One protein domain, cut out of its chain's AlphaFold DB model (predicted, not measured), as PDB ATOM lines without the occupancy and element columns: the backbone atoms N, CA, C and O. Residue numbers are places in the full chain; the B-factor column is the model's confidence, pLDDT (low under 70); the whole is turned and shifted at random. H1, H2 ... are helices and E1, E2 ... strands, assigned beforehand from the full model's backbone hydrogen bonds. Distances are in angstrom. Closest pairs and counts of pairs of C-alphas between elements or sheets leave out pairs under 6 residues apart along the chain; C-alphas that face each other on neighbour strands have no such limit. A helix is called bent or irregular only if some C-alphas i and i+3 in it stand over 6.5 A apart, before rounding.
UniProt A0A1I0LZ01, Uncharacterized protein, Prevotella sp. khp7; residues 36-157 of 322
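This is residues 36 to 157 of the 322 residues of an uncharacterized protein of Prevotella sp. khp7 (UniProt A0A1I0LZ01). A long, strongly twisted sheet of four strands curls round one helix, H1, while a second helix, H2, starts at the E4 edge and runs away from the sheet toward the short H3. The 122 printed residues hold H1 H2 H3 E1 E2 E3 E4 in chain order, class mixed. The sheet, in order E1 E2 E3 E4, is antiparallel and a meander, each strand the antiparallel neighbour of the one before. The whole is compact, radius of gyration of the C-alphas 14.9 A, with a flat outline of 43 by 40 by 21 A.

Find C-alpha 98 at (11.281, -46.254, -30.763); from there E1, residues 98 to 111, runs 36.5 A and bends by 53 degrees at residue 106. E2, 114 to 125, spans 34.8 A; E3, 136 to 146, 31.5 A; E4, 149 to 155, 17.5 A, ending at (-9.065, -47.643, -25.391). H1, 36 to 48, starts at (-13.910, -48.362, -44.266) and spans 19.5 A; H2, 64 to 76, 16.2 A; H3, 79 to 82, 5.5 A.

Look across hairpin E1 and E2 for N 101 and O 122, 2.9 A; across hairpin E2 and E3 for N 117 and O 141, 2.8 A; across hairpin E3 and E4 for N 144 and O 151, 2.9 A. H1 is on one face, giving two layers, a helix over a sheet; its closest C-alphas to E1 are Lys 39 and Val 104, 6.0 A. H2 only grazes the sheet with residues 64 to 67; C-alphas Phe 66 and Ala 153 of E4 are its closest there, 5.9 A. H2 is neither bent nor irregular, but only just: C-alphas 73 and 76 are 6.1 A apart. H2 and H3 are close but not clearly touching, closest C-alphas Phe 74 and Ala 82, 5.7 A; H1 and H2 are apart. Every O i to N i+4 pair is within hydrogen-bond range in H2, 7 of 9 in H1; H3 is too short for one.

The farthest C-alphas, Asp 112 and Asp 127, are 43.1 A apart. The printed part has no cut; the links H1 to H2 and H3 to E1 are long. Confidence is low, under 70, at residues 79 to 96.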
ATOM      1  N   GLU A  36     -15.088 -49.122 -43.841       94.81
ATOM      2  CA  GLU A  36     -13.910 -48.362 -44.266       94.81
ATOM      3  C   GLU A  36     -13.893 -46.943 -43.680       94.81
ATOM      4  O   GLU A  36     -12.872 -46.493 -43.171       94.81
ATOM      5  N   GLN A  37     -15.043 -46.261 -43.661       95.06
ATOM      6  CA  GLN A  37     -15.163 -44.942 -43.033       95.06
ATOM      7  C   GLN A  37     -14.915 -45.006 -41.521       95.06
ATOM      8  O   GLN A  37     -14.319 -44.088 -40.958       95.06
ATOM      9  N   LEU A  38     -15.340 -46.084 -40.854       95.69
ATOM     10  CA  LEU A  38     -15.031 -46.296 -39.440       95.69
ATOM     11  C   LEU A  38     -13.546 -46.599 -39.210       95.69
ATOM     12  O   LEU A  38     -12.993 -46.115 -38.227       95.69
ATOM     13  N   LYS A  39     -12.884 -47.346 -40.102       97.06
ATOM     14  CA  LYS A  39     -11.431 -47.577 -40.027       97.06
ATOM     15  C   LYS A  39     -10.649 -46.277 -40.169       97.06
ATOM     16  O   LYS A  39      -9.789 -45.992 -39.339       97.06
ATOM     17  N   GLU A  40     -10.981 -45.463 -41.171       96.56
ATOM     18  CA  GLU A  40     -10.379 -44.137 -41.360       96.56
ATOM     19  C   GLU A  40     -10.586 -43.254 -40.125       96.56
ATOM     20  O   GLU A  40      -9.653 -42.598 -39.653       96.56
ATOM     21  N   ARG A  41     -11.797 -43.282 -39.556       96.88
ATOM     22  CA  ARG A  41     -12.115 -42.515 -38.354       96.88
ATOM     23  C   ARG A  41     -11.369 -43.022 -37.119       96.88
ATOM     24  O   ARG A  41     -10.840 -42.203 -36.374       96.88
ATOM     25  N   ALA A  42     -11.268 -44.332 -36.911       96.69
ATOM     26  CA  ALA A  42     -10.483 -44.908 -35.823       96.69
ATOM     27  C   ALA A  42      -9.002 -44.506 -35.931       96.69
ATOM     28  O   ALA A  42      -8.412 -44.067 -34.946       96.69
ATOM     29  N   ALA A  43      -8.426 -44.549 -37.138       94.69
ATOM     30  CA  ALA A  43      -7.049 -44.118 -37.384       94.69
ATOM     31  C   ALA A  43      -6.833 -42.626 -37.068       94.69
ATOM     32  O   ALA A  43      -5.781 -42.233 -36.565       94.69
ATOM     33  N   GLU A  44      -7.823 -41.775 -37.350       95.06
ATOM     34  CA  GLU A  44      -7.797 -40.369 -36.949       95.06
ATOM     35  C   GLU A  44      -7.830 -40.213 -35.422       95.06
ATOM     36  O   GLU A  44      -7.025 -39.461 -34.870       95.06
ATOM     37  N   LEU A  45      -8.720 -40.942 -34.743       94.94
ATOM     38  CA  LEU A  45      -8.903 -40.885 -33.291       94.94
ATOM     39  C   LEU A  45      -7.674 -41.360 -32.507       94.94
ATOM     40  O   LEU A  45      -7.379 -40.780 -31.462       94.94
ATOM     41  N   CYS A  46      -6.897 -42.316 -33.030       91.75
ATOM     42  CA  CYS A  46      -5.629 -42.741 -32.424       91.75
ATOM     43  C   CYS A  46      -4.664 -41.568 -32.167       91.75
ATOM     44  O   CYS A  46      -3.896 -41.595 -31.212       91.75
ATOM     45  N   LYS A  47      -4.723 -40.494 -32.968       88.88
ATOM     46  CA  LYS A  47      -3.882 -39.293 -32.789       88.88
ATOM     47  C   LYS A  47      -4.239 -38.480 -31.543       88.88
ATOM     48  O   LYS A  47      -3.490 -37.570 -31.198       88.88
ATOM     49  N   TYR A  48      -5.379 -38.750 -30.920       90.69
ATOM     50  CA  TYR A  48      -5.878 -38.028 -29.750       90.69
ATOM     51  C   TYR A  48      -5.838 -38.870 -28.477       90.69
ATOM     52  O   TYR A  48      -6.233 -38.373 -27.423       90.69
ATOM     53  N   ILE A  49      -5.325 -40.102 -28.556       88.69
ATOM     54  CA  ILE A  49      -4.931 -40.862 -27.373       88.69
ATOM     55  C   ILE A  49      -3.797 -40.072 -26.697       88.69
ATOM     56  O   ILE A  49      -2.790 -39.781 -27.354       88.69
ATOM     57  N   PRO A  50      -3.985 -39.618 -25.446       84.00
ATOM     58  CA  PRO A  50      -2.954 -38.872 -24.747       84.00
ATOM     59  C   PRO A  50      -1.807 -39.804 -24.351       84.00
ATOM     60  O   PRO A  50      -1.944 -41.022 -24.370       84.00
ATOM     61  N   ASP A  51      -0.677 -39.209 -23.999       77.25
ATOM     62  CA  ASP A  51       0.490 -39.923 -23.476       77.25
ATOM     63  C   ASP A  51       0.858 -39.288 -22.128       77.25
ATOM     64  O   ASP A  51       0.434 -39.754 -21.074       77.25
ATOM     65  N   HIS A  52       1.475 -38.104 -22.183       76.44
ATOM     66  CA  HIS A  52       1.838 -37.316 -21.000       76.44
ATOM     67  C   HIS A  52       0.909 -36.118 -20.742       76.44
ATOM     68  O   HIS A  52       0.926 -35.544 -19.657       76.44
ATOM     69  N   GLU A  53       0.117 -35.714 -21.737       83.12
ATOM     70  CA  GLU A  53      -0.778 -34.560 -21.646       83.12
ATOM     71  C   GLU A  53      -1.961 -34.679 -22.611       83.12
ATOM     72  O   GLU A  53      -1.909 -35.380 -23.630       83.12
ATOM     73  N   LEU A  54      -3.028 -33.932 -22.319       86.94
ATOM     74  CA  LEU A  54      -4.119 -33.723 -23.263       86.94
ATOM     75  C   LEU A  54      -3.713 -32.716 -24.339       86.94
ATOM     76  O   LEU A  54      -3.394 -31.567 -24.045       86.94
ATOM     77  N   ARG A  55      -3.818 -33.127 -25.604       87.31
ATOM     78  CA  ARG A  55      -3.608 -32.228 -26.744       87.31
ATOM     79  C   ARG A  55      -4.675 -31.129 -26.792       87.31
ATOM     80  O   ARG A  55      -5.842 -31.336 -26.446       87.31
ATOM     81  N   GLU A  56      -4.284 -29.956 -27.284       89.75
ATOM     82  CA  GLU A  56      -5.229 -28.872 -27.561       89.75
ATOM     83  C   GLU A  56      -6.306 -29.353 -28.551       89.75
ATOM     84  O   GLU A  56      -6.006 -29.982 -29.566       89.75
ATOM     85  N   GLY A  57      -7.577 -29.093 -28.234       92.75
ATOM     86  CA  GLY A  57      -8.709 -29.525 -29.062       92.75
ATOM     87  C   GLY A  57      -9.169 -30.976 -28.859       92.75
ATOM     88  O   GLY A  57     -10.171 -31.357 -29.457       92.75
ATOM     89  N   SER A  58      -8.539 -31.777 -27.985       92.94
ATOM     90  CA  SER A  58      -8.934 -33.185 -27.763       92.94
ATOM     91  C   SER A  58     -10.409 -33.385 -27.376       92.94
ATOM     92  O   SER A  58     -10.985 -34.430 -27.673       92.94
ATOM     93  N   HIS A  59     -11.054 -32.384 -26.772       94.94
ATOM     94  CA  HIS A  59     -12.483 -32.412 -26.433       94.94
ATOM     95  C   HIS A  59     -13.415 -32.565 -27.652       94.94
ATOM     96  O   HIS A  59     -14.563 -32.961 -27.485       94.94
ATOM     97  N   GLU A  60     -12.951 -32.265 -28.872       96.56
ATOM     98  CA  GLU A  60     -13.732 -32.467 -30.103       96.56
ATOM     99  C   GLU A  60     -13.664 -33.908 -30.640       96.56
ATOM    100  O   GLU A  60     -14.432 -34.274 -31.534       96.56
ATOM    101  N   TYR A  61     -12.740 -34.719 -30.114       97.44
ATOM    102  CA  TYR A  61     -12.423 -36.067 -30.599       97.44
ATOM    103  C   TYR A  61     -12.719 -37.158 -29.573       97.44
ATOM    104  O   TYR A  61     -12.878 -38.315 -29.947       97.44
ATOM    105  N   LEU A  62     -12.823 -36.793 -28.301       97.50
ATOM    106  CA  LEU A  62     -13.161 -37.679 -27.196       97.50
ATOM    107  C   LEU A  62     -14.633 -37.502 -26.824       97.50
ATOM    108  O   LEU A  62     -15.177 -36.401 -26.921       97.50
ATOM    109  N   THR A  63     -15.281 -38.558 -26.338       98.31
ATOM    110  CA  THR A  63     -16.572 -38.378 -25.667       98.31
ATOM    111  C   THR A  63     -16.386 -37.487 -24.438       98.31
ATOM    112  O   THR A  63     -15.339 -37.512 -23.786       98.31
ATOM    113  N   ASN A  64     -17.406 -36.696 -24.090       97.56
ATOM    114  CA  ASN A  64     -17.312 -35.768 -22.958       97.56
ATOM    115  C   ASN A  64     -16.946 -36.483 -21.646       97.56
ATOM    116  O   ASN A  64     -16.188 -35.954 -20.835       97.56
ATOM    117  N   ASP A  65     -17.477 -37.689 -21.445       96.94
ATOM    118  CA  ASP A  65     -17.194 -38.495 -20.259       96.94
ATOM    119  C   ASP A  65     -15.724 -38.944 -20.216       96.94
ATOM    120  O   ASP A  65     -15.054 -38.770 -19.200       96.94
ATOM    121  N   PHE A  66     -15.173 -39.435 -21.333       96.38
ATOM    122  CA  PHE A  66     -13.768 -39.844 -21.368       96.38
ATOM    123  C   PHE A  66     -12.811 -38.651 -21.263       96.38
ATOM    124  O   PHE A  66     -11.863 -38.694 -20.479       96.38
ATOM    125  N   TYR A  67     -13.111 -37.548 -21.957       96.44
ATOM    126  CA  TYR A  67     -12.356 -36.301 -21.833       96.44
ATOM    127  C   TYR A  67     -12.303 -35.806 -20.385       96.44
ATOM    128  O   TYR A  67     -11.233 -35.464 -19.900       96.44
ATOM    129  N   THR A  68     -13.432 -35.817 -19.668       96.00
ATOM    130  CA  THR A  68     -13.498 -35.355 -18.269       96.00
ATOM    131  C   THR A  68     -12.622 -36.202 -17.341       96.00
ATOM    132  O   THR A  68     -11.981 -35.673 -16.427       96.00
ATOM    133  N   VAL A  69     -12.581 -37.519 -17.561       94.44
ATOM    134  CA  VAL A  69     -11.723 -38.433 -16.795       94.44
ATOM    135  C   VAL A  69     -10.249 -38.115 -17.042       94.44
ATOM    136  O   VAL A  69      -9.505 -37.930 -16.082       94.44
ATOM    137  N   LEU A  70      -9.843 -37.985 -18.305       91.38
ATOM    138  CA  LEU A  70      -8.461 -37.665 -18.664       91.38
ATOM    139  C   LEU A  70      -8.057 -36.261 -18.190       91.38
ATOM    140  O   LEU A  70      -6.970 -36.094 -17.651       91.38
ATOM    141  N   ASP A  71      -8.942 -35.267 -18.302       92.31
ATOM    142  CA  ASP A  71      -8.694 -33.910 -17.797       92.31
ATOM    143  C   ASP A  71      -8.448 -33.933 -16.291       92.31
ATOM    144  O   ASP A  71      -7.515 -33.303 -15.800       92.31
ATOM    145  N   THR A  72      -9.224 -34.737 -15.556       90.81
ATOM    146  CA  THR A  72      -9.005 -34.935 -14.119       90.81
ATOM    147  C   THR A  72      -7.608 -35.480 -13.836       90.81
ATOM    148  O   THR A  72      -6.933 -34.923 -12.974       90.81
ATOM    149  N   ILE A  73      -7.175 -36.521 -14.558       87.31
ATOM    150  CA  ILE A  73      -5.842 -37.126 -14.405       87.31
ATOM    151  C   ILE A  73      -4.739 -36.095 -14.661       87.31
ATOM    152  O   ILE A  73      -3.891 -35.896 -13.799       87.31
ATOM    153  N   PHE A  74      -4.765 -35.430 -15.816       84.81
ATOM    154  CA  PHE A  74      -3.644 -34.598 -16.262       84.81
ATOM    155  C   PHE A  74      -3.595 -33.216 -15.615       84.81
ATOM    156  O   PHE A  74      -2.511 -32.679 -15.417       84.81
ATOM    157  N   ASN A  75      -4.751 -32.633 -15.287       85.06
ATOM    158  CA  ASN A  75      -4.830 -31.221 -14.909       85.06
ATOM    159  C   ASN A  75      -5.325 -30.979 -13.477       85.06
ATOM    160  O   ASN A  75      -5.188 -29.861 -12.978       85.06
ATOM    161  N   HIS A  76      -5.905 -31.984 -12.805       84.50
ATOM    162  CA  HIS A  76      -6.536 -31.793 -11.487       84.50
ATOM    163  C   HIS A  76      -6.037 -32.740 -10.388       84.50
ATOM    164  O   HIS A  76      -6.443 -32.572  -9.234       84.50
ATOM    165  N   LEU A  77      -5.162 -33.699 -10.704       81.06
ATOM    166  CA  LEU A  77      -4.410 -34.462  -9.704       81.06
ATOM    167  C   LEU A  77      -3.068 -33.772  -9.379       81.06
ATOM    168  O   LEU A  77      -2.578 -32.972 -10.179       81.06
ATOM    169  N   PRO A  78      -2.468 -34.019  -8.198       70.44
ATOM    170  CA  PRO A  78      -1.128 -33.527  -7.876       70.44
ATOM    171  C   PRO A  78      -0.093 -33.978  -8.924       70.44
ATOM    172  O   PRO A  78      -0.085 -35.138  -9.328       70.44
ATOM    173  N   GLU A  79       0.791 -33.065  -9.348       56.91
ATOM    174  CA  GLU A  79       1.731 -33.249 -10.477       56.91
ATOM    175  C   GLU A  79       2.604 -34.518 -10.369       56.91
ATOM    176  O   GLU A  79       2.894 -35.144 -11.386       56.91
ATOM    177  N   HIS A  80       2.970 -34.943  -9.153       54.59
ATOM    178  CA  HIS A  80       3.800 -36.134  -8.921       54.59
ATOM    179  C   HIS A  80       3.066 -37.472  -9.127       54.59
ATOM    180  O   HIS A  80       3.713 -38.509  -9.197       54.59
ATOM    181  N   GLU A  81       1.736 -37.475  -9.251       53.81
ATOM    182  CA  GLU A  81       0.953 -38.699  -9.494       53.81
ATOM    183  C   GLU A  81       0.483 -38.827 -10.952       53.81
ATOM    184  O   GLU A  81       0.246 -39.931 -11.443       53.81
ATOM    185  N   ALA A  82       0.392 -37.713 -11.682       50.38
ATOM    186  CA  ALA A  82      -0.029 -37.716 -13.082       50.38
ATOM    187  C   ALA A  82       1.106 -38.094 -14.055       50.38
ATOM    188  O   ALA A  82       0.835 -38.709 -15.084       50.38
ATOM    189  N   MET A  83       2.363 -37.743 -13.744       48.12
ATOM    190  CA  MET A  83       3.482 -37.835 -14.700       48.12
ATOM    191  C   MET A  83       4.409 -39.049 -14.526       48.12
ATOM    192  O   MET A  83       5.003 -39.482 -15.509       48.12
ATOM    193  N   ASP A  84       4.528 -39.627 -13.326       52.84
ATOM    194  CA  ASP A  84       5.515 -40.693 -13.048       52.84
ATOM    195  C   ASP A  84       5.049 -42.106 -13.443       52.84
ATOM    196  O   ASP A  84       5.814 -43.068 -13.376       52.84
ATOM    197  N   HIS A  85       3.788 -42.261 -13.835       51.44
ATOM    198  CA  HIS A  85       3.166 -43.575 -14.006       51.44
ATOM    199  C   HIS A  85       2.973 -44.009 -15.456       51.44
ATOM    200  O   HIS A  85       2.398 -45.077 -15.652       51.44
ATOM    201  N   GLU A  86       3.441 -43.224 -16.441       58.88
ATOM    202  CA  GLU A  86       3.333 -43.561 -17.875       58.88
ATOM    203  C   GLU A  86       1.942 -44.136 -18.200       58.88
ATOM    204  O   GLU A  86       1.810 -45.181 -18.834       58.88
ATOM    205  N   TRP A  87       0.901 -43.504 -17.626       58.41
ATOM    206  CA  TRP A  87      -0.426 -44.110 -17.472       58.41
ATOM    207  C   TRP A  87      -0.944 -44.622 -18.805       58.41
ATOM    208  O   TRP A  87      -1.439 -45.740 -18.912       58.41
ATOM    209  N   LEU A  88      -0.756 -43.817 -19.841       60.06
ATOM    210  CA  LEU A  88      -1.164 -44.134 -21.187       60.06
ATOM    211  C   LEU A  88       0.041 -44.746 -21.893       60.06
ATOM    212  O   LEU A  88       0.816 -44.059 -22.547       60.06
ATOM    213  N   TYR A  89       0.175 -46.059 -21.684       58.47
ATOM    214  CA  TYR A  89       0.950 -47.019 -22.475       58.47
ATOM    215  C   TYR A  89       1.300 -46.457 -23.860       58.47
ATOM    216  O   TYR A  89       0.381 -45.978 -24.519       58.47
ATOM    217  N   TYR A  90       2.575 -46.536 -24.285       64.50
ATOM    218  CA  TYR A  90       3.211 -45.929 -25.480       64.50
ATOM    219  C   TYR A  90       2.546 -46.213 -26.843       64.50
ATOM    220  O   TYR A  90       3.180 -46.632 -27.814       64.50
ATOM    221  N   PHE A  91       1.258 -45.949 -26.946       66.62
ATOM    222  CA  PHE A  91       0.399 -46.274 -28.063       66.62
ATOM    223  C   PHE A  91       0.763 -45.417 -29.275       66.62
ATOM    224  O   PHE A  91       0.669 -45.860 -30.417       66.62
ATOM    225  N   VAL A  92       1.202 -44.177 -29.024       61.38
ATOM    226  CA  VAL A  92       1.395 -43.155 -30.063       61.38
ATOM    227  C   VAL A  92       2.780 -42.513 -30.091       61.38
ATOM    228  O   VAL A  92       3.109 -41.883 -31.095       61.38
ATOM    229  N   THR A  93       3.592 -42.639 -29.041       62.72
ATOM    230  CA  THR A  93       4.841 -41.859 -28.894       62.72
ATOM    231  C   THR A  93       6.120 -42.692 -28.860       62.72
ATOM    232  O   THR A  93       7.190 -42.127 -29.072       62.72
ATOM    233  N   GLY A  94       6.018 -44.018 -28.729       60.41
ATOM    234  CA  GLY A  94       7.169 -44.919 -28.628       60.41
ATOM    235  C   GLY A  94       7.973 -44.754 -27.331       60.41
ATOM    236  O   GLY A  94       7.821 -43.773 -26.610       60.41
ATOM    237  N   ASN A  95       8.818 -45.734 -27.008       67.19
ATOM    238  CA  ASN A  95       9.646 -45.756 -25.803       67.19
ATOM    239  C   ASN A  95      11.135 -45.848 -26.163       67.19
ATOM    240  O   ASN A  95      11.528 -46.627 -27.024       67.19
ATOM    241  N   GLY A  96      11.989 -45.089 -25.473       68.00
ATOM    242  CA  GLY A  96      13.428 -45.365 -25.446       68.00
ATOM    243  C   GLY A  96      14.144 -45.300 -26.800       68.00
ATOM    244  O   GLY A  96      15.134 -46.002 -26.983       68.00
ATOM    245  N   GLY A  97      13.667 -44.471 -27.737       70.94
ATOM    246  CA  GLY A  97      14.198 -44.395 -29.105       70.94
ATOM    247  C   GLY A  97      13.445 -45.269 -30.114       70.94
ATOM    248  O   GLY A  97      13.977 -45.557 -31.189       70.94
ATOM    249  N   THR A  98      12.225 -45.708 -29.785       77.12
ATOM    250  CA  THR A  98      11.281 -46.254 -30.763       77.12
ATOM    251  C   THR A  98      10.285 -45.200 -31.251       77.12
ATOM    252  O   THR A  98      10.019 -44.191 -30.606       77.12
ATOM    253  N   ILE A  99       9.733 -45.450 -32.430       80.12
ATOM    254  CA  ILE A  99       8.684 -44.718 -33.114       80.12
ATOM    255  C   ILE A  99       7.508 -45.688 -33.220       80.12
ATOM    256  O   ILE A  99       7.628 -46.750 -33.840       80.12
ATOM    257  N   ALA A 100       6.375 -45.321 -32.625       81.38
ATOM    258  CA  ALA A 100       5.146 -46.085 -32.758       81.38
ATOM    259  C   ALA A 100       4.546 -45.881 -34.160       81.38
ATOM    260  O   ALA A 100       4.313 -44.756 -34.608       81.38
ATOM    261  N   ASP A 101       4.289 -46.983 -34.853       86.81
ATOM    262  CA  ASP A 101       3.491 -47.046 -36.076       86.81
ATOM    263  C   ASP A 101       2.231 -47.858 -35.784       86.81
ATOM    264  O   ASP A 101       2.309 -48.864 -35.085       86.81
ATOM    265  N   TYR A 102       1.073 -47.463 -36.306       89.00
ATOM    266  CA  TYR A 102      -0.175 -48.170 -36.027       89.00
ATOM    267  C   TYR A 102      -1.038 -48.360 -37.266       89.00
ATOM    268  O   TYR A 102      -1.049 -47.556 -38.196       89.00
ATOM    269  N   GLU A 103      -1.800 -49.447 -37.253       92.56
ATOM    270  CA  GLU A 103      -2.724 -49.824 -38.313       92.56
ATOM    271  C   GLU A 103      -4.060 -50.258 -37.714       92.56
ATOM    272  O   GLU A 103      -4.098 -51.039 -36.765       92.56
ATOM    273  N   VAL A 104      -5.166 -49.786 -38.293       95.69
ATOM    274  CA  VAL A 104      -6.502 -50.286 -37.952       95.69
ATOM    275  C   VAL A 104      -6.754 -51.563 -38.745       95.69
ATOM    276  O   VAL A 104      -7.062 -51.511 -39.935       95.69
ATOM    277  N   VAL A 105      -6.617 -52.718 -38.098       95.81
ATOM    278  CA  VAL A 105      -6.723 -54.021 -38.778       95.81
ATOM    279  C   VAL A 105      -8.167 -54.508 -38.903       95.81
ATOM    280  O   VAL A 105      -8.478 -55.319 -39.774       95.81
ATOM    281  N   GLY A 106      -9.074 -53.989 -38.074       96.62
ATOM    282  CA  GLY A 106     -10.483 -54.368 -38.091       96.62
ATOM    283  C   GLY A 106     -11.359 -53.379 -37.338       96.62
ATOM    284  O   GLY A 106     -10.876 -52.654 -36.471       96.62
ATOM    285  N   VAL A 107     -12.645 -53.363 -37.684       97.50
ATOM    286  CA  VAL A 107     -13.691 -52.663 -36.934       97.50
ATOM    287  C   VAL A 107     -14.888 -53.591 -36.789       97.50
ATOM    288  O   VAL A 107     -15.296 -54.241 -37.749       97.50
ATOM    289  N   GLU A 108     -15.460 -53.623 -35.594       96.88
ATOM    290  CA  GLU A 108     -16.703 -54.302 -35.263       96.88
ATOM    291  C   GLU A 108     -17.746 -53.257 -34.853       96.88
ATOM    292  O   GLU A 108     -17.533 -52.487 -33.917       96.88
ATOM    293  N   ILE A 109     -18.878 -53.215 -35.557       95.94
ATOM    294  CA  ILE A 109     -20.033 -52.403 -35.154       95.94
ATOM    295  C   ILE A 109     -20.804 -53.201 -34.105       95.94
ATOM    296  O   ILE A 109     -21.285 -54.297 -34.396       95.94
ATOM    297  N   ILE A 110     -20.920 -52.652 -32.899       95.94
ATOM    298  CA  ILE A 110     -21.619 -53.292 -31.780       95.94
ATOM    299  C   ILE A 110     -23.120 -53.004 -31.880       95.94
ATOM    300  O   ILE A 110     -23.943 -53.913 -31.772       95.94
ATOM    301  N   ASP A 111     -23.469 -51.736 -32.092       94.00
ATOM    302  CA  ASP A 111     -24.836 -51.260 -32.290       94.00
ATOM    303  C   ASP A 111     -24.847 -49.938 -33.082       94.00
ATOM    304  O   ASP A 111     -23.811 -49.490 -33.570       94.00
ATOM    305  N   ASP A 112     -26.022 -49.314 -33.214       92.75
ATOM    306  CA  ASP A 112     -26.223 -48.081 -33.988       92.75
ATOM    307  C   ASP A 112     -25.297 -46.923 -33.569       92.75
ATOM    308  O   ASP A 112     -25.017 -46.047 -34.384       92.75
ATOM    309  N   ASN A 113     -24.827 -46.910 -32.318       96.25
ATOM    310  CA  ASN A 113     -24.029 -45.824 -31.754       96.25
ATOM    311  C   ASN A 113     -22.668 -46.278 -31.212       96.25
ATOM    312  O   ASN A 113     -21.933 -45.433 -30.713       96.25
ATOM    313  N   HIS A 114     -22.312 -47.561 -31.295       97.31
ATOM    314  CA  HIS A 114     -21.055 -48.074 -30.746       97.31
ATOM    315  C   HIS A 114     -20.311 -48.957 -31.740       97.31
ATOM    316  O   HIS A 114     -20.891 -49.814 -32.410       97.31
ATOM    317  N   ALA A 115     -18.996 -48.785 -31.786       97.75
ATOM    318  CA  ALA A 115     -18.102 -49.616 -32.574       97.75
ATOM    319  C   ALA A 115     -16.761 -49.772 -31.859       97.75
ATOM    320  O   ALA A 115     -16.341 -48.887 -31.114       97.75
ATOM    321  N   THR A 116     -16.069 -50.868 -32.132       97.94
ATOM    322  CA  THR A 116     -14.724 -51.125 -31.620       97.94
ATOM    323  C   THR A 116     -13.775 -51.356 -32.781       97.94
ATOM    324  O   THR A 116     -14.094 -52.084 -33.715       97.94
ATOM    325  N   ALA A 117     -12.607 -50.730 -32.739       97.88
ATOM    326  CA  ALA A 117     -11.537 -50.919 -33.700       97.88
ATOM    327  C   ALA A 117     -10.381 -51.695 -33.064       97.88
ATOM    328  O   ALA A 117      -9.931 -51.358 -31.971       97.88
ATOM    329  N   THR A 118      -9.862 -52.692 -33.778       97.12
ATOM    330  CA  THR A 118      -8.613 -53.363 -33.409       97.12
ATOM    331  C   THR A 118      -7.455 -52.596 -34.024       97.12
ATOM    332  O   THR A 118      -7.369 -52.455 -35.250       97.12
ATOM    333  N   ILE A 119      -6.561 -52.109 -33.172       94.38
ATOM    334  CA  ILE A 119      -5.394 -51.321 -33.551       94.38
ATOM    335  C   ILE A 119      -4.152 -52.166 -33.328       94.38
ATOM    336  O   ILE A 119      -3.898 -52.634 -32.225       94.38
ATOM    337  N   LYS A 120      -3.369 -52.352 -34.382       92.50
ATOM    338  CA  LYS A 120      -2.083 -53.031 -34.320       92.50
ATOM    339  C   LYS A 120      -0.987 -51.982 -34.220       92.50
ATOM    340  O   LYS A 120      -0.772 -51.253 -35.187       92.50
ATOM    341  N   VAL A 121      -0.323 -51.901 -33.074       89.25
ATOM    342  CA  VAL A 121       0.776 -50.966 -32.809       89.25
ATOM    343  C   VAL A 121       2.101 -51.700 -32.990       89.25
ATOM    344  O   VAL A 121       2.254 -52.842 -32.572       89.25
ATOM    345  N   ARG A 122       3.054 -51.055 -33.661       88.50
ATOM    346  CA  ARG A 122       4.407 -51.545 -33.925       88.50
ATOM    347  C   ARG A 122       5.408 -50.563 -33.339       88.50
ATOM    348  O   ARG A 122       5.414 -49.397 -33.731       88.50
ATOM    349  N   GLN A 123       6.278 -51.038 -32.461       85.69
ATOM    350  CA  GLN A 123       7.359 -50.239 -31.892       85.69
ATOM    351  C   GLN A 123       8.611 -50.401 -32.752       85.69
ATOM    352  O   GLN A 123       9.288 -51.420 -32.687       85.69
ATOM    353  N   LYS A 124       8.911 -49.414 -33.601       86.12
ATOM    354  CA  LYS A 124      10.086 -49.463 -34.485       86.12
ATOM    355  C   LYS A 124      11.222 -48.659 -33.902       86.12
ATOM    356  O   LYS A 124      11.008 -47.512 -33.555       86.12
ATOM    357  N   TRP A 125      12.433 -49.183 -33.858       84.56
ATOM    358  CA  TRP A 125      13.609 -48.377 -33.536       84.56
ATOM    359  C   TRP A 125      13.798 -47.240 -34.551       84.56
ATOM    360  O   TRP A 125      13.307 -47.310 -35.679       84.56
ATOM    361  N   GLU A 126      14.528 -46.190 -34.173       85.00
ATOM    362  CA  GLU A 126      14.842 -45.045 -35.049       85.00
ATOM    363  C   GLU A 126      15.469 -45.436 -36.403       85.00
ATOM    364  O   GLU A 126      15.312 -44.718 -37.392       85.00
ATOM    365  N   ASP A 127      16.156 -46.581 -36.479       87.06
ATOM    366  CA  ASP A 127      16.716 -47.124 -37.724       87.06
ATOM    367  C   ASP A 127      15.690 -47.885 -38.593       87.06
ATOM    368  O   ASP A 127      16.021 -48.378 -39.674       87.06
ATOM    369  N   GLY A 128      14.436 -47.949 -38.139       83.62
ATOM    370  CA  GLY A 128      13.312 -48.630 -38.772       83.62
ATOM    371  C   GLY A 128      13.219 -50.126 -38.467       83.62
ATOM    372  O   GLY A 128      12.291 -50.772 -38.963       83.62
ATOM    373  N   SER A 129      14.149 -50.691 -37.690       84.62
ATOM    374  CA  SER A 129      14.107 -52.102 -37.300       84.62
ATOM    375  C   SER A 129      13.030 -52.367 -36.243       84.62
ATOM    376  O   SER A 129      12.765 -51.531 -35.384       84.62
ATOM    377  N   PHE A 130      12.381 -53.529 -36.329       86.44
ATOM    378  CA  PHE A 130      11.461 -54.049 -35.315       86.44
ATOM    379  C   PHE A 130      11.318 -55.566 -35.475       86.44
ATOM    380  O   PHE A 130      11.529 -56.103 -36.568       86.44
ATOM    381  N   ASP A 131      10.974 -56.252 -34.394       82.81
ATOM    382  CA  ASP A 131      10.664 -57.676 -34.361       82.81
ATOM    383  C   ASP A 131       9.142 -57.880 -34.448       82.81
ATOM    384  O   ASP A 131       8.383 -57.465 -33.575       82.81
ATOM    385  N   GLU A 132       8.669 -58.553 -35.502       82.25
ATOM    386  CA  GLU A 132       7.232 -58.792 -35.703       82.25
ATOM    387  C   GLU A 132       6.581 -59.680 -34.627       82.25
ATOM    388  O   GLU A 132       5.354 -59.784 -34.579       82.25
ATOM    389  N   THR A 133       7.374 -60.350 -33.790       79.44
ATOM    390  CA  THR A 133       6.898 -61.261 -32.744       79.44
ATOM    391  C   THR A 133       6.886 -60.643 -31.352       79.44
ATOM    392  O   THR A 133       6.069 -61.064 -30.534       79.44
ATOM    393  N   THR A 134       7.756 -59.669 -31.076       80.25
ATOM    394  CA  THR A 134       7.851 -59.026 -29.753       80.25
ATOM    395  C   THR A 134       7.447 -57.562 -29.749       80.25
ATOM    396  O   THR A 134       7.031 -57.074 -28.706       80.25
ATOM    397  N   ASP A 135       7.522 -56.880 -30.892       82.31
ATOM    398  CA  ASP A 135       7.367 -55.421 -30.969       82.31
ATOM    399  C   ASP A 135       6.022 -55.022 -31.589       82.31
ATOM    400  O   ASP A 135       5.842 -53.901 -32.072       82.31
ATOM    401  N   ILE A 136       5.084 -55.970 -31.617       86.88
ATOM    402  CA  ILE A 136       3.729 -55.799 -32.116       86.88
ATOM    403  C   ILE A 136       2.747 -56.077 -30.989       86.88
ATOM    404  O   ILE A 136       2.687 -57.189 -30.466       86.88
ATOM    405  N   GLU A 137       1.907 -55.091 -30.712       88.69
ATOM    406  CA  GLU A 137       0.811 -55.199 -29.761       88.69
ATOM    407  C   GLU A 137      -0.522 -54.950 -30.471       88.69
ATOM    408  O   GLU A 137      -0.607 -54.219 -31.463       88.69
ATOM    409  N   GLU A 138      -1.571 -55.610 -29.988       91.44
ATOM    410  CA  GLU A 138      -2.940 -55.378 -30.435       91.44
ATOM    411  C   GLU A 138      -3.731 -54.737 -29.306       91.44
ATOM    412  O   GLU A 138      -3.751 -55.235 -28.181       91.44
ATOM    413  N   HIS A 139      -4.418 -53.658 -29.647       92.56
ATOM    414  CA  HIS A 139      -5.200 -52.847 -28.735       92.56
ATOM    415  C   HIS A 139      -6.621 -52.679 -29.258       92.56
ATOM    416  O   HIS A 139      -6.893 -52.831 -30.454       92.56
ATOM    417  N   GLN A 140      -7.535 -52.333 -28.363       95.38
ATOM    418  CA  GLN A 140      -8.937 -52.093 -28.670       95.38
ATOM    419  C   GLN A 140      -9.272 -50.623 -28.458       95.38
ATOM    420  O   GLN A 140      -9.119 -50.097 -27.362       95.38
ATOM    421  N   LEU A 141      -9.783 -49.967 -29.497       96.00
ATOM    422  CA  LEU A 141     -10.268 -48.592 -29.456       96.00
ATOM    423  C   LEU A 141     -11.793 -48.608 -29.538       96.00
ATOM    424  O   LEU A 141     -12.357 -49.046 -30.535       96.00
ATOM    425  N   THR A 142     -12.469 -48.116 -28.503       97.94
ATOM    426  CA  THR A 142     -13.936 -48.031 -28.471       97.94
ATOM    427  C   THR A 142     -14.389 -46.654 -28.943       97.94
ATOM    428  O   THR A 142     -13.881 -45.630 -28.485       97.94
ATOM    429  N   MET A 143     -15.363 -46.620 -29.848       98.31
ATOM    430  CA  MET A 143     -15.959 -45.408 -30.400       98.31
ATOM    431  C   MET A 143     -17.445 -45.321 -30.063       98.31
ATOM    432  O   MET A 143     -18.156 -46.325 -30.083       98.31
ATOM    433  N   GLU A 144     -17.917 -44.101 -29.827       98.19
ATOM    434  CA  GLU A 144     -19.327 -43.783 -29.587       98.19
ATOM    435  C   GLU A 144     -19.789 -42.689 -30.553       98.19
ATOM    436  O   GLU A 144     -19.074 -41.709 -30.790       98.19
ATOM    437  N   GLN A 145     -20.986 -42.840 -31.118       97.19
ATOM    438  CA  GLN A 145     -21.605 -41.821 -31.949       97.19
ATOM    439  C   GLN A 145     -22.350 -40.799 -31.080       97.19
ATOM    440  O   GLN A 145     -23.393 -41.088 -30.500       97.19
ATOM    441  N   VAL A 146     -21.846 -39.566 -31.052       96.44
ATOM    442  CA  VAL A 146     -22.432 -38.434 -30.325       96.44
ATOM    443  C   VAL A 146     -22.740 -37.321 -31.318       96.44
ATOM    444  O   VAL A 146     -21.864 -36.885 -32.065       96.44
ATOM    445  N   ASP A 147     -24.000 -36.882 -31.375       94.62
ATOM    446  CA  ASP A 147     -24.477 -35.837 -32.296       94.62
ATOM    447  C   ASP A 147     -24.068 -36.073 -33.768       94.62
ATOM    448  O   ASP A 147     -23.712 -35.154 -34.510       94.62
ATOM    449  N   GLY A 148     -24.105 -37.340 -34.197       93.44
ATOM    450  CA  GLY A 148     -23.751 -37.761 -35.557       93.44
ATOM    451  C   GLY A 148     -22.248 -37.839 -35.843       93.44
ATOM    452  O   GLY A 148     -21.865 -38.050 -36.993       93.44
ATOM    453  N   LYS A 149     -21.385 -37.690 -34.830       95.81
ATOM    454  CA  LYS A 149     -19.928 -37.843 -34.941       95.81
ATOM    455  C   LYS A 149     -19.454 -39.042 -34.131       95.81
ATOM    456  O   LYS A 149     -19.823 -39.183 -32.976       95.81
ATOM    457  N   TRP A 150     -18.587 -39.860 -34.715       97.81
ATOM    458  CA  TRP A 150     -17.904 -40.931 -33.991       97.81
ATOM    459  C   TRP A 150     -16.722 -40.360 -33.209       97.81
ATOM    460  O   TRP A 150     -15.825 -39.747 -33.798       97.81
ATOM    461  N   LEU A 151     -16.742 -40.526 -31.895       98.50
ATOM    462  CA  LEU A 151     -15.743 -40.021 -30.958       98.50
ATOM    463  C   LEU A 151     -15.070 -41.184 -30.233       98.50
ATOM    464  O   LEU A 151     -15.662 -42.248 -30.075       98.50
ATOM    465  N   LEU A 152     -13.842 -40.967 -29.772       97.62
ATOM    466  CA  LEU A 152     -13.105 -41.910 -28.942       97.62
ATOM    467  C   LEU A 152     -13.742 -41.969 -27.548       97.62
ATOM    468  O   LEU A 152     -13.761 -40.974 -26.822       97.62
ATOM    469  N   ALA A 153     -14.275 -43.133 -27.193       97.88
ATOM    470  CA  ALA A 153     -14.964 -43.365 -25.929       97.88
ATOM    471  C   ALA A 153     -14.070 -44.038 -24.882       97.88
ATOM    472  O   ALA A 153     -14.244 -43.787 -23.688       97.88
ATOM    473  N   ASP A 154     -13.142 -44.887 -25.327       95.75
ATOM    474  CA  ASP A 154     -12.147 -45.564 -24.494       95.75
ATOM    475  C   ASP A 154     -11.083 -46.235 -25.379       95.75
ATOM    476  O   ASP A 154     -11.295 -46.423 -26.580       95.75
ATOM    477  N   PHE A 155      -9.978 -46.674 -24.787       92.81
ATOM    478  CA  PHE A 155      -9.065 -47.643 -25.391       92.81
ATOM    479  C   PHE A 155      -8.581 -48.615 -24.315       92.81
ATOM    480  O   PHE A 155      -8.347 -48.186 -23.197       92.81
ATOM    481  N   ASP A 156      -8.509 -49.915 -24.592       91.38
ATOM    482  CA  ASP A 156      -8.084 -50.961 -23.640       91.38
ATOM    483  C   ASP A 156      -8.698 -50.867 -22.229       91.38
ATOM    484  O   ASP A 156      -8.082 -51.255 -21.236       91.38
ATOM    485  N   ASN A 157      -9.936 -50.364 -22.125       90.94
ATOM    486  CA  ASN A 157     -10.631 -50.131 -20.853       90.94
ATOM    487  C   ASN A 157      -9.892 -49.144 -19.911       90.94
ATOM    488  O   ASN A 157     -10.057 -49.168 -18.685       90.94
TER     489      ASN A 157